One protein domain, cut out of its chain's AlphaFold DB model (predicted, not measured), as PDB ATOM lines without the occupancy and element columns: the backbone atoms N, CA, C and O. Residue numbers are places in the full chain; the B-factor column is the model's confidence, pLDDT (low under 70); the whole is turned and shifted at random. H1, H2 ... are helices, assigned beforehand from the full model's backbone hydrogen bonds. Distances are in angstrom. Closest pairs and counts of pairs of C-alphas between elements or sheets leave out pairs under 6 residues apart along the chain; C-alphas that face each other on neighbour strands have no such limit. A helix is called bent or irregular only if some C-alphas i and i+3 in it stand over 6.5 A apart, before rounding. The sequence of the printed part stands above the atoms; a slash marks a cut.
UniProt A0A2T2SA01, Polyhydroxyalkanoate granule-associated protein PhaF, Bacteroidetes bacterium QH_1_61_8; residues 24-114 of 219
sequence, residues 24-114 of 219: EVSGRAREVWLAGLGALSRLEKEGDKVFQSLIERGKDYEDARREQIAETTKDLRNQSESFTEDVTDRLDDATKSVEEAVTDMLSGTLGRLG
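Overview. This is residues 24 to 114 of the 219 residues of the protein "Polyhydroxyalkanoate granule-associated protein PhaF" of Bacteroidetes bacterium QH_1_61_8 (UniProt A0A2T2SA01). Three helical rods joined end to end make an open, wide hook: H1b is the long side, H1a turns off steeply at its start, and H2 folds back beyond its end. The middle is empty. The printed part has 91 residues with two named helices, H1 then H2, and no named strand; it is all helix and extended, radius of gyration of the C-alphas 20.1 A, spanning 56 by 35 by 30 A.

Along the chain. H1, residues 24 to 79, was assigned as one helix by its hydrogen bonds but is bent: C-alphas 45 and 48 are 9.0 A apart. From C-alpha 48 at (54.317, -60.640, -42.320), arm H1b runs 43.7 A to residue 79; it is irregular, C-alphas 75 and 78 being 6.6 A apart, with a kink of 42 degrees near residue 73. Arm H1a, residues 24 to 45, spans 31.4 A. H2, residues 84 to 112, runs 43.0 A to C-alpha 112 at (42.532, -45.086, -72.804).

Arrangement. H1b and H1a are close but not clearly touching, their closest C-alphas, Val 50 and Leu 43, 6.9 A apart. They run opposite ways at a steep tilt of 67 degrees. H2 is apart from both. In H1a every O i to N i+4 pair is within hydrogen-bond range; in H1b 25 of 28, in H2 23 of 25.

Size, cuts and confidence. The C-alphas farthest apart, Asn 78 and Gly 114, are 58.4 A apart. The printed part has no cut, and the H1 to H2 link is tight. Look for pLDDT under 70 at residues 24 to 31, 42, 44 to 45 and 71 to 85.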
ATOM      1  N   GLU A  24      48.180 -25.756 -51.951       54.84
ATOM      2  CA  GLU A  24      47.764 -26.498 -50.754       54.84
ATOM      3  C   GLU A  24      47.024 -27.822 -51.028       54.84
ATOM      4  O   GLU A  24      47.142 -28.759 -50.236       54.84
ATOM      5  N   VAL A  25      46.257 -27.930 -52.117       53.41
ATOM      6  CA  VAL A  25      45.507 -29.149 -52.481       53.41
ATOM      7  C   VAL A  25      46.421 -30.138 -53.201       53.41
ATOM      8  O   VAL A  25      46.412 -31.327 -52.881       53.41
ATOM      9  N   SER A  26      47.283 -29.645 -54.094       61.69
ATOM     10  CA  SER A  26      48.351 -30.444 -54.711       61.69
ATOM     11  C   SER A  26      49.365 -30.948 -53.677       61.69
ATOM     12  O   SER A  26      49.860 -32.070 -53.798       61.69
ATOM     13  N   GLY A  27      49.646 -30.154 -52.637       63.12
ATOM     14  CA  GLY A  27      50.503 -30.532 -51.512       63.12
ATOM     15  C   GLY A  27      49.920 -31.678 -50.683       63.12
ATOM     16  O   GLY A  27      50.547 -32.728 -50.562       63.12
ATOM     17  N   ARG A  28      48.682 -31.528 -50.192       62.66
ATOM     18  CA  ARG A  28      48.021 -32.553 -49.361       62.66
ATOM     19  C   ARG A  28      47.715 -33.840 -50.131       62.66
ATOM     20  O   ARG A  28      47.926 -34.928 -49.604       62.66
ATOM     21  N   ALA A  29      47.280 -33.743 -51.389       59.66
ATOM     22  CA  ALA A  29      47.054 -34.923 -52.229       59.66
ATOM     23  C   ALA A  29      48.361 -35.692 -52.493       59.66
ATOM     24  O   ALA A  29      48.380 -36.923 -52.455       59.66
ATOM     25  N   ARG A  30      49.477 -34.978 -52.693       62.72
ATOM     26  CA  ARG A  30      50.808 -35.581 -52.837       62.72
ATOM     27  C   ARG A  30      51.287 -36.236 -51.546       62.72
ATOM     28  O   ARG A  30      51.857 -37.318 -51.614       62.72
ATOM     29  N   GLU A  31      51.060 -35.623 -50.390       68.94
ATOM     30  CA  GLU A  31      51.409 -36.207 -49.090       68.94
ATOM     31  C   GLU A  31      50.625 -37.492 -48.812       68.94
ATOM     32  O   GLU A  31      51.224 -38.494 -48.427       68.94
ATOM     33  N   VAL A  32      49.316 -37.504 -49.087       71.62
ATOM     34  CA  VAL A  32      48.483 -38.713 -48.973       71.62
ATOM     35  C   VAL A  32      48.965 -39.800 -49.935       71.62
ATOM     36  O   VAL A  32      49.103 -40.956 -49.541       71.62
ATOM     37  N   TRP A  33      49.295 -39.438 -51.177       72.38
ATOM     38  CA  TRP A  33      49.823 -40.382 -52.163       72.38
ATOM     39  C   TRP A  33      51.184 -40.965 -51.752       72.38
ATOM     40  O   TRP A  33      51.392 -42.175 -51.820       72.38
ATOM     41  N   LEU A  34      52.106 -40.131 -51.265       81.44
ATOM     42  CA  LEU A  34      53.411 -40.571 -50.763       81.44
ATOM     43  C   LEU A  34      53.289 -41.407 -49.483       81.44
ATOM     44  O   LEU A  34      54.048 -42.358 -49.312       81.44
ATOM     45  N   ALA A  35      52.322 -41.106 -48.614       84.50
ATOM     46  CA  ALA A  35      52.005 -41.931 -47.453       84.50
ATOM     47  C   ALA A  35      51.460 -43.307 -47.873       84.50
ATOM     48  O   ALA A  35      51.878 -44.321 -47.314       84.50
ATOM     49  N   GLY A  36      50.605 -43.358 -48.901       73.56
ATOM     50  CA  GLY A  36      50.131 -44.605 -49.507       73.56
ATOM     51  C   GLY A  36      51.268 -45.439 -50.107       73.56
ATOM     52  O   GLY A  36      51.398 -46.623 -49.801       73.56
ATOM     53  N   LEU A  37      52.159 -44.812 -50.885       81.12
ATOM     54  CA  LEU A  37      53.353 -45.466 -51.435       81.12
ATOM     55  C   LEU A  37      54.336 -45.920 -50.341       81.12
ATOM     56  O   LEU A  37      54.939 -46.987 -50.450       81.12
ATOM     57  N   GLY A  38      54.485 -45.148 -49.263       74.88
ATOM     58  CA  GLY A  38      55.309 -45.509 -48.109       74.88
ATOM     59  C   GLY A  38      54.746 -46.697 -47.324       74.88
ATOM     60  O   GLY A  38      55.502 -47.584 -46.925       74.88
ATOM     61  N   ALA A  39      53.423 -46.757 -47.148       78.25
ATOM     62  CA  ALA A  39      52.738 -47.896 -46.539       78.25
ATOM     63  C   ALA A  39      52.897 -49.172 -47.385       78.25
ATOM     64  O   ALA A  39      53.185 -50.236 -46.835       78.25
ATOM     65  N   LEU A  40      52.807 -49.054 -48.714       73.19
ATOM     66  CA  LEU A  40      53.042 -50.162 -49.643       73.19
ATOM     67  C   LEU A  40      54.506 -50.637 -49.627       73.19
ATOM     68  O   LEU A  40      54.767 -51.832 -49.525       73.19
ATOM     69  N   SER A  41      55.480 -49.720 -49.618       75.00
ATOM     70  CA  SER A  41      56.904 -50.083 -49.505       75.00
ATOM     71  C   SER A  41      57.234 -50.785 -48.177       75.00
ATOM     72  O   SER A  41      58.134 -51.624 -48.108       75.00
ATOM     73  N   ARG A  42      56.494 -50.478 -47.104       68.69
ATOM     74  CA  ARG A  42      56.643 -51.149 -45.806       68.69
ATOM     75  C   ARG A  42      56.118 -52.589 -45.827       68.69
ATOM     76  O   ARG A  42      56.713 -53.449 -45.179       68.69
ATOM     77  N   LEU A  43      55.064 -52.861 -46.598       72.00
ATOM     78  CA  LEU A  43      54.554 -54.214 -46.852       72.00
ATOM     79  C   LEU A  43      55.585 -55.090 -47.579       72.00
ATOM     80  O   LEU A  43      55.728 -56.258 -47.234       72.00
ATOM     81  N   GLU A  44      56.362 -54.535 -48.514       66.12
ATOM     82  CA  GLU A  44      57.417 -55.293 -49.207       66.12
ATOM     83  C   GLU A  44      58.594 -55.677 -48.292       66.12
ATOM     84  O   GLU A  44      59.217 -56.718 -48.491       66.12
ATOM     85  N   LYS A  45      58.909 -54.861 -47.275       68.00
ATOM     86  CA  LYS A  45      60.073 -55.076 -46.390       68.00
ATOM     87  C   LYS A  45      59.765 -55.874 -45.122       68.00
ATOM     88  O   LYS A  45      60.644 -56.563 -44.616       68.00
ATOM     89  N   GLU A  46      58.550 -55.763 -44.586       73.25
ATOM     90  CA  GLU A  46      58.169 -56.317 -43.276       73.25
ATOM     91  C   GLU A  46      56.765 -56.957 -43.292       73.25
ATOM     92  O   GLU A  46      56.115 -57.054 -42.246       73.25
ATOM     93  N   GLY A  47      56.280 -57.366 -44.471       73.00
ATOM     94  CA  GLY A  47      54.876 -57.707 -44.737       73.00
ATOM     95  C   GLY A  47      54.212 -58.617 -43.707       73.00
ATOM     96  O   GLY A  47      53.123 -58.298 -43.237       73.00
ATOM     97  N   ASP A  48      54.889 -59.681 -43.274       76.25
ATOM     98  CA  ASP A  48      54.317 -60.640 -42.320       76.25
ATOM     99  C   ASP A  48      54.133 -60.042 -40.910       76.25
ATOM    100  O   ASP A  48      53.110 -60.243 -40.261       76.25
ATOM    101  N   LYS A  49      55.070 -59.202 -40.447       81.25
ATOM    102  CA  LYS A  49      54.996 -58.554 -39.125       81.25
ATOM    103  C   LYS A  49      53.980 -57.415 -39.098       81.25
ATOM    104  O   LYS A  49      53.295 -57.217 -38.095       81.25
ATOM    105  N   VAL A  50      53.881 -56.658 -40.191       78.75
ATOM    106  CA  VAL A  50      52.860 -55.613 -40.343       78.75
ATOM    107  C   VAL A  50      51.475 -56.250 -40.389       78.75
ATOM    108  O   VAL A  50      50.578 -55.776 -39.698       78.75
ATOM    109  N   PHE A  51      51.318 -57.356 -41.117       78.25
ATOM    110  CA  PHE A  51      50.074 -58.117 -41.161       78.25
ATOM    111  C   PHE A  51      49.696 -58.683 -39.789       78.25
ATOM    112  O   PHE A  51      48.582 -58.452 -39.332       78.25
ATOM    113  N   GLN A  52      50.625 -59.328 -39.076       85.06
ATOM    114  CA  GLN A  52      50.369 -59.814 -37.715       85.06
ATOM    115  C   GLN A  52      50.014 -58.674 -36.748       85.06
ATOM    116  O   GLN A  52      49.058 -58.802 -35.991       85.06
ATOM    117  N   SER A  53      50.701 -57.528 -36.823       85.81
ATOM    118  CA  SER A  53      50.379 -56.350 -36.003       85.81
ATOM    119  C   SER A  53      49.018 -55.735 -36.347       85.81
ATOM    120  O   SER A  53      48.346 -55.206 -35.463       85.81
ATOM    121  N   LEU A  54      48.602 -55.784 -37.616       83.31
ATOM    122  CA  LEU A  54      47.265 -55.368 -38.047       83.31
ATOM    123  C   LEU A  54      46.194 -56.364 -37.591       83.31
ATOM    124  O   LEU A  54      45.137 -55.923 -37.155       83.31
ATOM    125  N   ILE A  55      46.470 -57.671 -37.626       86.94
ATOM    126  CA  ILE A  55      45.581 -58.701 -37.072       86.94
ATOM    127  C   ILE A  55      45.409 -58.497 -35.570       86.94
ATOM    128  O   ILE A  55      44.290 -58.555 -35.080       86.94
ATOM    129  N   GLU A  56      46.495 -58.269 -34.838       92.25
ATOM    130  CA  GLU A  56      46.462 -58.095 -33.385       92.25
ATOM    131  C   GLU A  56      45.689 -56.834 -32.996       92.25
ATOM    132  O   GLU A  56      44.731 -56.918 -32.236       92.25
ATOM    133  N   ARG A  57      45.974 -55.694 -33.643       89.81
ATOM    134  CA  ARG A  57      45.155 -54.481 -33.473       89.81
ATOM    135  C   ARG A  57      43.703 -54.678 -33.898       89.81
ATOM    136  O   ARG A  57      42.816 -54.071 -33.309       89.81
ATOM    137  N   GLY A  58      43.463 -55.475 -34.937       89.56
ATOM    138  CA  GLY A  58      42.126 -55.819 -35.409       89.56
ATOM    139  C   GLY A  58      41.348 -56.608 -34.361       89.56
ATOM    140  O   GLY A  58      40.208 -56.258 -34.086       89.56
ATOM    141  N   LYS A  59      41.988 -57.599 -33.729       86.88
ATOM    142  CA  LYS A  59      41.430 -58.367 -32.610       86.88
ATOM    143  C   LYS A  59      41.148 -57.477 -31.405       86.88
ATOM    144  O   LYS A  59      40.022 -57.481 -30.931       86.88
ATOM    145  N   ASP A  60      42.100 -56.639 -30.993       88.44
ATOM    146  CA  ASP A  60      41.907 -55.703 -29.874       88.44
ATOM    147  C   ASP A  60      40.740 -54.737 -30.134       88.44
ATOM    148  O   ASP A  60      39.937 -54.442 -29.248       88.44
ATOM    149  N   TYR A  61      40.625 -54.239 -31.368       85.12
ATOM    150  CA  TYR A  61      39.542 -53.349 -31.775       85.12
ATOM    151  C   TYR A  61      38.195 -54.072 -31.861       85.12
ATOM    152  O   TYR A  61      37.173 -53.519 -31.455       85.12
ATOM    153  N   GLU A  62      38.177 -55.296 -32.389       81.38
ATOM    154  CA  GLU A  62      36.994 -56.148 -32.454       81.38
ATOM    155  C   GLU A  62      36.503 -56.512 -31.052       81.38
ATOM    156  O   GLU A  62      35.309 -56.394 -30.799       81.38
ATOM    157  N   ASP A  63      37.401 -56.872 -30.139       85.00
ATOM    158  CA  ASP A  63      37.085 -57.206 -28.751       85.00
ATOM    159  C   ASP A  63      36.544 -55.979 -28.008       85.00
ATOM    160  O   ASP A  63      35.445 -56.031 -27.447       85.00
ATOM    161  N   ALA A  64      37.228 -54.832 -28.103       81.88
ATOM    162  CA  ALA A  64      36.770 -53.576 -27.508       81.88
ATOM    163  C   ALA A  64      35.411 -53.124 -28.070       81.88
ATOM    164  O   ALA A  64      34.559 -52.606 -27.343       81.88
ATOM    165  N   ARG A  65      35.177 -53.329 -29.371       77.88
ATOM    166  CA  ARG A  65      33.901 -53.010 -30.017       77.88
ATOM    167  C   ARG A  65      32.816 -54.029 -29.677       77.88
ATOM    168  O   ARG A  65      31.680 -53.618 -29.481       77.88
ATOM    169  N   ARG A  66      33.123 -55.324 -29.576       78.25
ATOM    170  CA  ARG A  66      32.179 -56.366 -29.138       78.25
ATOM    171  C   ARG A  66      31.721 -56.116 -27.712       78.25
ATOM    172  O   ARG A  66      30.545 -56.319 -27.442       78.25
ATOM    173  N   GLU A  67      32.597 -55.642 -26.834       77.81
ATOM    174  CA  GLU A  67      32.249 -55.288 -25.456       77.81
ATOM    175  C   GLU A  67      31.300 -54.079 -25.406       77.81
ATOM    176  O   GLU A  67      30.225 -54.166 -24.811       77.81
ATOM    177  N   GLN A  68      31.613 -53.011 -26.149       73.62
ATOM    178  CA  GLN A  68      30.746 -51.830 -26.283       73.62
ATOM    179  C   GLN A  68      29.405 -52.159 -26.949       73.62
ATOM    180  O   GLN A  68      28.355 -51.673 -26.530       73.62
ATOM    181  N   ILE A  69      29.409 -53.012 -27.979       70.88
ATOM    182  CA  ILE A  69      28.190 -53.486 -28.638       70.88
ATOM    183  C   ILE A  69      27.411 -54.401 -27.696       70.88
ATOM    184  O   ILE A  69      26.198 -54.295 -27.678       70.88
ATOM    185  N   ALA A  70      28.033 -55.267 -26.896       70.38
ATOM    186  CA  ALA A  70      27.327 -56.141 -25.956       70.38
ATOM    187  C   ALA A  70      26.656 -55.364 -24.811       70.38
ATOM    188  O   ALA A  70      25.569 -55.746 -24.372       70.38
ATOM    189  N   GLU A  71      27.276 -54.275 -24.353       67.19
ATOM    190  CA  GLU A  71      26.690 -53.309 -23.420       67.19
ATOM    191  C   GLU A  71      25.511 -52.572 -24.075       67.19
ATOM    192  O   GLU A  71      24.378 -52.662 -23.608       67.19
ATOM    193  N   THR A  72      25.746 -51.981 -25.247       61.88
ATOM    194  CA  THR A  72      24.738 -51.235 -26.016       61.88
ATOM    195  C   THR A  72      23.573 -52.128 -26.484       61.88
ATOM    196  O   THR A  72      22.422 -51.709 -26.509       61.88
ATOM    197  N   THR A  73      23.826 -53.402 -26.793       61.06
ATOM    198  CA  THR A  73      22.817 -54.389 -27.227       61.06
ATOM    199  C   THR A  73      21.893 -54.789 -26.081       61.06
ATOM    200  O   THR A  73      20.739 -55.127 -26.331       61.06
ATOM    201  N   LYS A  74      22.349 -54.748 -24.821       60.78
ATOM    202  CA  LYS A  74      21.474 -55.009 -23.664       60.78
ATOM    203  C   LYS A  74      20.468 -53.880 -23.451       60.78
ATOM    204  O   LYS A  74      19.312 -54.176 -23.157       60.78
ATOM    205  N   ASP A  75      20.878 -52.637 -23.686       61.47
ATOM    206  CA  ASP A  75      20.002 -51.467 -23.589       61.47
ATOM    207  C   ASP A  75      19.079 -51.323 -24.815       61.47
ATOM    208  O   ASP A  75      17.911 -50.953 -24.678       61.47
ATOM    209  N   LEU A  76      19.547 -51.710 -26.009       52.41
ATOM    210  CA  LEU A  76      18.797 -51.599 -27.269       52.41
ATOM    211  C   LEU A  76      17.890 -52.793 -27.606       52.41
ATOM    212  O   LEU A  76      17.000 -52.657 -28.446       52.41
ATOM    213  N   ARG A  77      18.034 -53.952 -26.947       55.34
ATOM    214  CA  ARG A  77      17.149 -55.120 -27.165       55.34
ATOM    215  C   ARG A  77      15.677 -54.832 -26.837       55.34
ATOM    216  O   ARG A  77      14.797 -55.529 -27.330       55.34
ATOM    217  N   ASN A  78      15.406 -53.778 -26.068       56.53
ATOM    218  CA  ASN A  78      14.054 -53.310 -25.758       56.53
ATOM    219  C   ASN A  78      13.474 -52.339 -26.813       56.53
ATOM    220  O   ASN A  78      12.310 -51.966 -26.706       56.53
ATOM    221  N   GLN A  79      14.248 -51.952 -27.836       59.56
ATOM    222  CA  GLN A  79      13.875 -50.992 -28.892       59.56
ATOM    223  C   GLN A  79      14.113 -51.569 -30.316       59.56
ATOM    224  O   GLN A  79      14.331 -50.840 -31.279       59.56
ATOM    225  N   SER A  80      14.102 -52.904 -30.434       50.97
ATOM    226  CA  SER A  80      14.847 -53.719 -31.414       50.97
ATOM    227  C   SER A  80      14.181 -54.015 -32.774       50.97
ATOM    228  O   SER A  80      14.640 -54.927 -33.459       50.97
ATOM    229  N   GLU A  81      13.141 -53.306 -33.213       55.34
ATOM    230  CA  GLU A  81      12.493 -53.660 -34.498       55.34
ATOM    231  C   GLU A  81      12.850 -52.741 -35.679       55.34
ATOM    232  O   GLU A  81      12.763 -53.190 -36.813       55.34
ATOM    233  N   SER A  82      13.338 -51.511 -35.467       57.03
ATOM    234  CA  SER A  82      13.539 -50.548 -36.572       57.03
ATOM    235  C   SER A  82      14.996 -50.207 -36.921       57.03
ATOM    236  O   SER A  82      15.228 -49.355 -37.769       57.03
ATOM    237  N   PHE A  83      15.994 -50.790 -36.245       59.97
ATOM    238  CA  PHE A  83      17.409 -50.405 -36.428       59.97
ATOM    239  C   PHE A  83      18.201 -51.364 -37.334       59.97
ATOM    240  O   PHE A  83      19.214 -50.980 -37.910       59.97
ATOM    241  N   THR A  84      17.762 -52.615 -37.482       61.16
ATOM    242  CA  THR A  84      18.507 -53.650 -38.223       61.16
ATOM    243  C   THR A  84      18.359 -53.563 -39.744       61.16
ATOM    244  O   THR A  84      19.275 -53.959 -40.462       61.16
ATOM    245  N   GLU A  85      17.245 -53.024 -40.238       61.94
ATOM    246  CA  GLU A  85      16.979 -52.838 -41.675       61.94
ATOM    247  C   GLU A  85      17.822 -51.671 -42.229       61.94
ATOM    248  O   GLU A  85      18.657 -51.837 -43.114       61.94
ATOM    249  N   ASP A  86      17.768 -50.541 -41.528       70.31
ATOM    250  CA  ASP A  86      18.429 -49.273 -41.842       70.31
ATOM    251  C   ASP A  86      19.971 -49.311 -41.924       70.31
ATOM    252  O   ASP A  86      20.599 -48.458 -42.558       70.31
ATOM    253  N   VAL A  87      20.619 -50.237 -41.213       71.44
ATOM    254  CA  VAL A  87      22.085 -50.396 -41.234       71.44
ATOM    255  C   VAL A  87      22.516 -51.287 -42.394       71.44
ATOM    256  O   VAL A  87      23.538 -51.010 -43.019       71.44
ATOM    257  N   THR A  88      21.726 -52.315 -42.700       73.88
ATOM    258  CA  THR A  88      21.995 -53.242 -43.805       73.88
ATOM    259  C   THR A  88      21.866 -52.514 -45.139       73.88
ATOM    260  O   THR A  88      22.793 -52.560 -45.942       73.88
ATOM    261  N   ASP A  89      20.817 -51.705 -45.306       77.81
ATOM    262  CA  ASP A  89      20.602 -50.928 -46.532       77.81
ATOM    263  C   ASP A  89      21.723 -49.908 -46.789       77.81
ATOM    264  O   ASP A  89      22.211 -49.767 -47.910       77.81
ATOM    265  N   ARG A  90      22.214 -49.229 -45.741       77.06
ATOM    266  CA  ARG A  90      23.327 -48.267 -45.869       77.06
ATOM    267  C   ARG A  90      24.664 -48.944 -46.172       77.06
ATOM    268  O   ARG A  90      25.503 -48.348 -46.847       77.06
ATOM    269  N   LEU A  91      24.884 -50.156 -45.660       80.44
ATOM    270  CA  LEU A  91      26.072 -50.958 -45.966       80.44
ATOM    271  C   LEU A  91      26.033 -51.471 -47.412       80.44
ATOM    272  O   LEU A  91      27.057 -51.422 -48.099       80.44
ATOM    273  N   ASP A  92      24.862 -51.888 -47.888       80.12
ATOM    274  CA  ASP A  92      24.664 -52.325 -49.269       80.12
ATOM    275  C   ASP A  92      24.841 -51.162 -50.254       80.12
ATOM    276  O   ASP A  92      25.537 -51.307 -51.260       80.12
ATOM    277  N   ASP A  93      24.306 -49.979 -49.951       82.06
ATOM    278  CA  ASP A  93      24.459 -48.795 -50.805       82.06
ATOM    279  C   ASP A  93      25.892 -48.246 -50.823       82.06
ATOM    280  O   ASP A  93      26.391 -47.836 -51.876       82.06
ATOM    281  N   ALA A  94      26.599 -48.289 -49.689       78.00
ATOM    282  CA  ALA A  94      28.018 -47.945 -49.646       78.00
ATOM    283  C   ALA A  94      28.858 -48.923 -50.483       78.00
ATOM    284  O   ALA A  94      29.774 -48.501 -51.190       78.00
ATOM    285  N   THR A  95      28.521 -50.215 -50.447       84.25
ATOM    286  CA  THR A  95      29.206 -51.242 -51.243       84.25
ATOM    287  C   THR A  95      28.965 -51.032 -52.737       84.25
ATOM    288  O   THR A  95      29.926 -51.005 -53.505       84.25
ATOM    289  N   LYS A  96      27.714 -50.774 -53.146       87.12
ATOM    290  CA  LYS A  96      27.368 -50.459 -54.543       87.12
ATOM    291  C   LYS A  96      28.074 -49.204 -55.050       87.12
ATOM    292  O   LYS A  96      28.601 -49.210 -56.153       87.12
ATOM    293  N   SER A  97      28.147 -48.152 -54.234       83.12
ATOM    294  CA  SER A  97      28.816 -46.896 -54.612       83.12
ATOM    295  C   SER A  97      30.320 -47.088 -54.843       83.12
ATOM    296  O   SER A  97      30.913 -46.468 -55.726       83.12
ATOM    297  N   VAL A  98      30.956 -47.957 -54.050       86.06
ATOM    298  CA  VAL A  98      32.365 -48.327 -54.249       86.06
ATOM    299  C   VAL A  98      32.530 -49.163 -55.519       86.06
ATOM    300  O   VAL A  98      33.464 -48.921 -56.281       86.06
ATOM    301  N   GLU A  99      31.629 -50.113 -55.774       85.06
ATOM    302  CA  GLU A  99      31.644 -50.936 -56.988       85.06
ATOM    303  C   GLU A  99      31.463 -50.095 -58.263       85.06
ATOM    304  O   GLU A  99      32.199 -50.285 -59.234       85.06
ATOM    305  N   GLU A 100      30.562 -49.114 -58.235       85.81
ATOM    306  CA  GLU A 100      30.325 -48.162 -59.323       85.81
ATOM    307  C   GLU A 100      31.578 -47.316 -59.599       85.81
ATOM    308  O   GLU A 100      32.092 -47.313 -60.717       85.81
ATOM    309  N   ALA A 101      32.172 -46.712 -58.563       83.81
ATOM    310  CA  ALA A 101      33.378 -45.895 -58.712       83.81
ATOM    311  C   ALA A 101      34.594 -46.688 -59.234       83.81
ATOM    312  O   ALA A 101      35.400 -46.164 -60.008       83.81
ATOM    313  N   VAL A 102      34.745 -47.954 -58.824       81.88
ATOM    314  CA  VAL A 102      35.808 -48.841 -59.330       81.88
ATOM    315  C   VAL A 102      35.553 -49.219 -60.789       81.88
ATOM    316  O   VAL A 102      36.484 -49.194 -61.599       81.88
ATOM    317  N   THR A 103      34.305 -49.533 -61.139       83.50
ATOM    318  CA  THR A 103      33.909 -49.902 -62.504       83.50
ATOM    319  C   THR A 103      34.086 -48.735 -63.475       83.50
ATOM    320  O   THR A 103      34.597 -48.935 -64.581       83.50
ATOM    321  N   ASP A 104      33.776 -47.512 -63.049       83.62
ATOM    322  CA  ASP A 104      33.971 -46.292 -63.837       83.62
ATOM    323  C   ASP A 104      35.453 -46.012 -64.113       83.62
ATOM    324  O   ASP A 104      35.850 -45.742 -65.252       83.62
ATOM    325  N   MET A 105      36.310 -46.136 -63.093       80.00
ATOM    326  CA  MET A 105      37.758 -45.973 -63.270       80.00
ATOM    327  C   MET A 105      38.348 -47.058 -64.175       80.00
ATOM    328  O   MET A 105      39.202 -46.772 -65.024       80.00
ATOM    329  N   LEU A 106      37.900 -48.306 -64.022       82.00
ATOM    330  CA  LEU A 106      38.360 -49.413 -64.854       82.00
ATOM    331  C   LEU A 106      37.932 -49.223 -66.315       82.00
ATOM    332  O   LEU A 106      38.759 -49.347 -67.218       82.00
ATOM    333  N   SER A 107      36.683 -48.831 -66.551       78.75
ATOM    334  CA  SER A 107      36.167 -48.542 -67.895       78.75
ATOM    335  C   SER A 107      36.924 -47.380 -68.550       78.75
ATOM    336  O   SER A 107      37.342 -47.482 -69.705       78.75
ATOM    337  N   GLY A 108      37.212 -46.313 -67.796       78.00
ATOM    338  CA  GLY A 108      37.980 -45.166 -68.286       78.00
ATOM    339  C   GLY A 108      39.447 -45.482 -68.611       78.00
ATOM    340  O   GLY A 108      40.007 -44.941 -69.566       78.00
ATOM    341  N   THR A 109      40.094 -46.369 -67.849       80.88
ATOM    342  CA  THR A 109      41.486 -46.780 -68.119       80.88
ATOM    343  C   THR A 109      41.593 -47.753 -69.291       80.88
ATOM    344  O   THR A 109      42.501 -47.605 -70.109       80.88
ATOM    345  N   LEU A 110      40.649 -48.689 -69.431       78.31
ATOM    346  CA  LEU A 110      40.588 -49.606 -70.573       78.31
ATOM    347  C   LEU A 110      40.312 -48.868 -71.888       78.31
ATOM    348  O   LEU A 110      41.001 -49.125 -72.878       78.31
ATOM    349  N   GLY A 111      39.414 -47.877 -71.875       73.81
ATOM    350  CA  GLY A 111      39.176 -47.007 -73.031       73.81
ATOM    351  C   GLY A 111      40.435 -46.249 -73.469       73.81
ATOM    352  O   GLY A 111      40.755 -46.200 -74.655       73.81
ATOM    353  N   ARG A 112      41.238 -45.745 -72.517       75.38
ATOM    354  CA  ARG A 112      42.532 -45.086 -72.804       75.38
ATOM    355  C   ARG A 112      43.601 -46.028 -73.357       75.38
ATOM    356  O   ARG A 112      44.509 -45.572 -74.047       75.38
ATOM    357  N   LEU A 113      43.496 -47.322 -73.065       78.44
ATOM    358  CA  LEU A 113      44.338 -48.373 -73.641       78.44
ATOM    359  C   LEU A 113      43.789 -48.902 -74.979       78.44
ATOM    360  O   LEU A 113      44.376 -49.815 -75.555       78.44
ATOM    361  N   GLY A 114      42.695 -48.322 -75.488       75.81
ATOM    362  CA  GLY A 114      42.094 -48.678 -76.772       75.81
ATOM    363  C   GLY A 114      41.266 -49.961 -76.740       75.81
ATOM    364  O   GLY A 114      41.003 -50.529 -77.798       75.81
TER     365      GLY A 114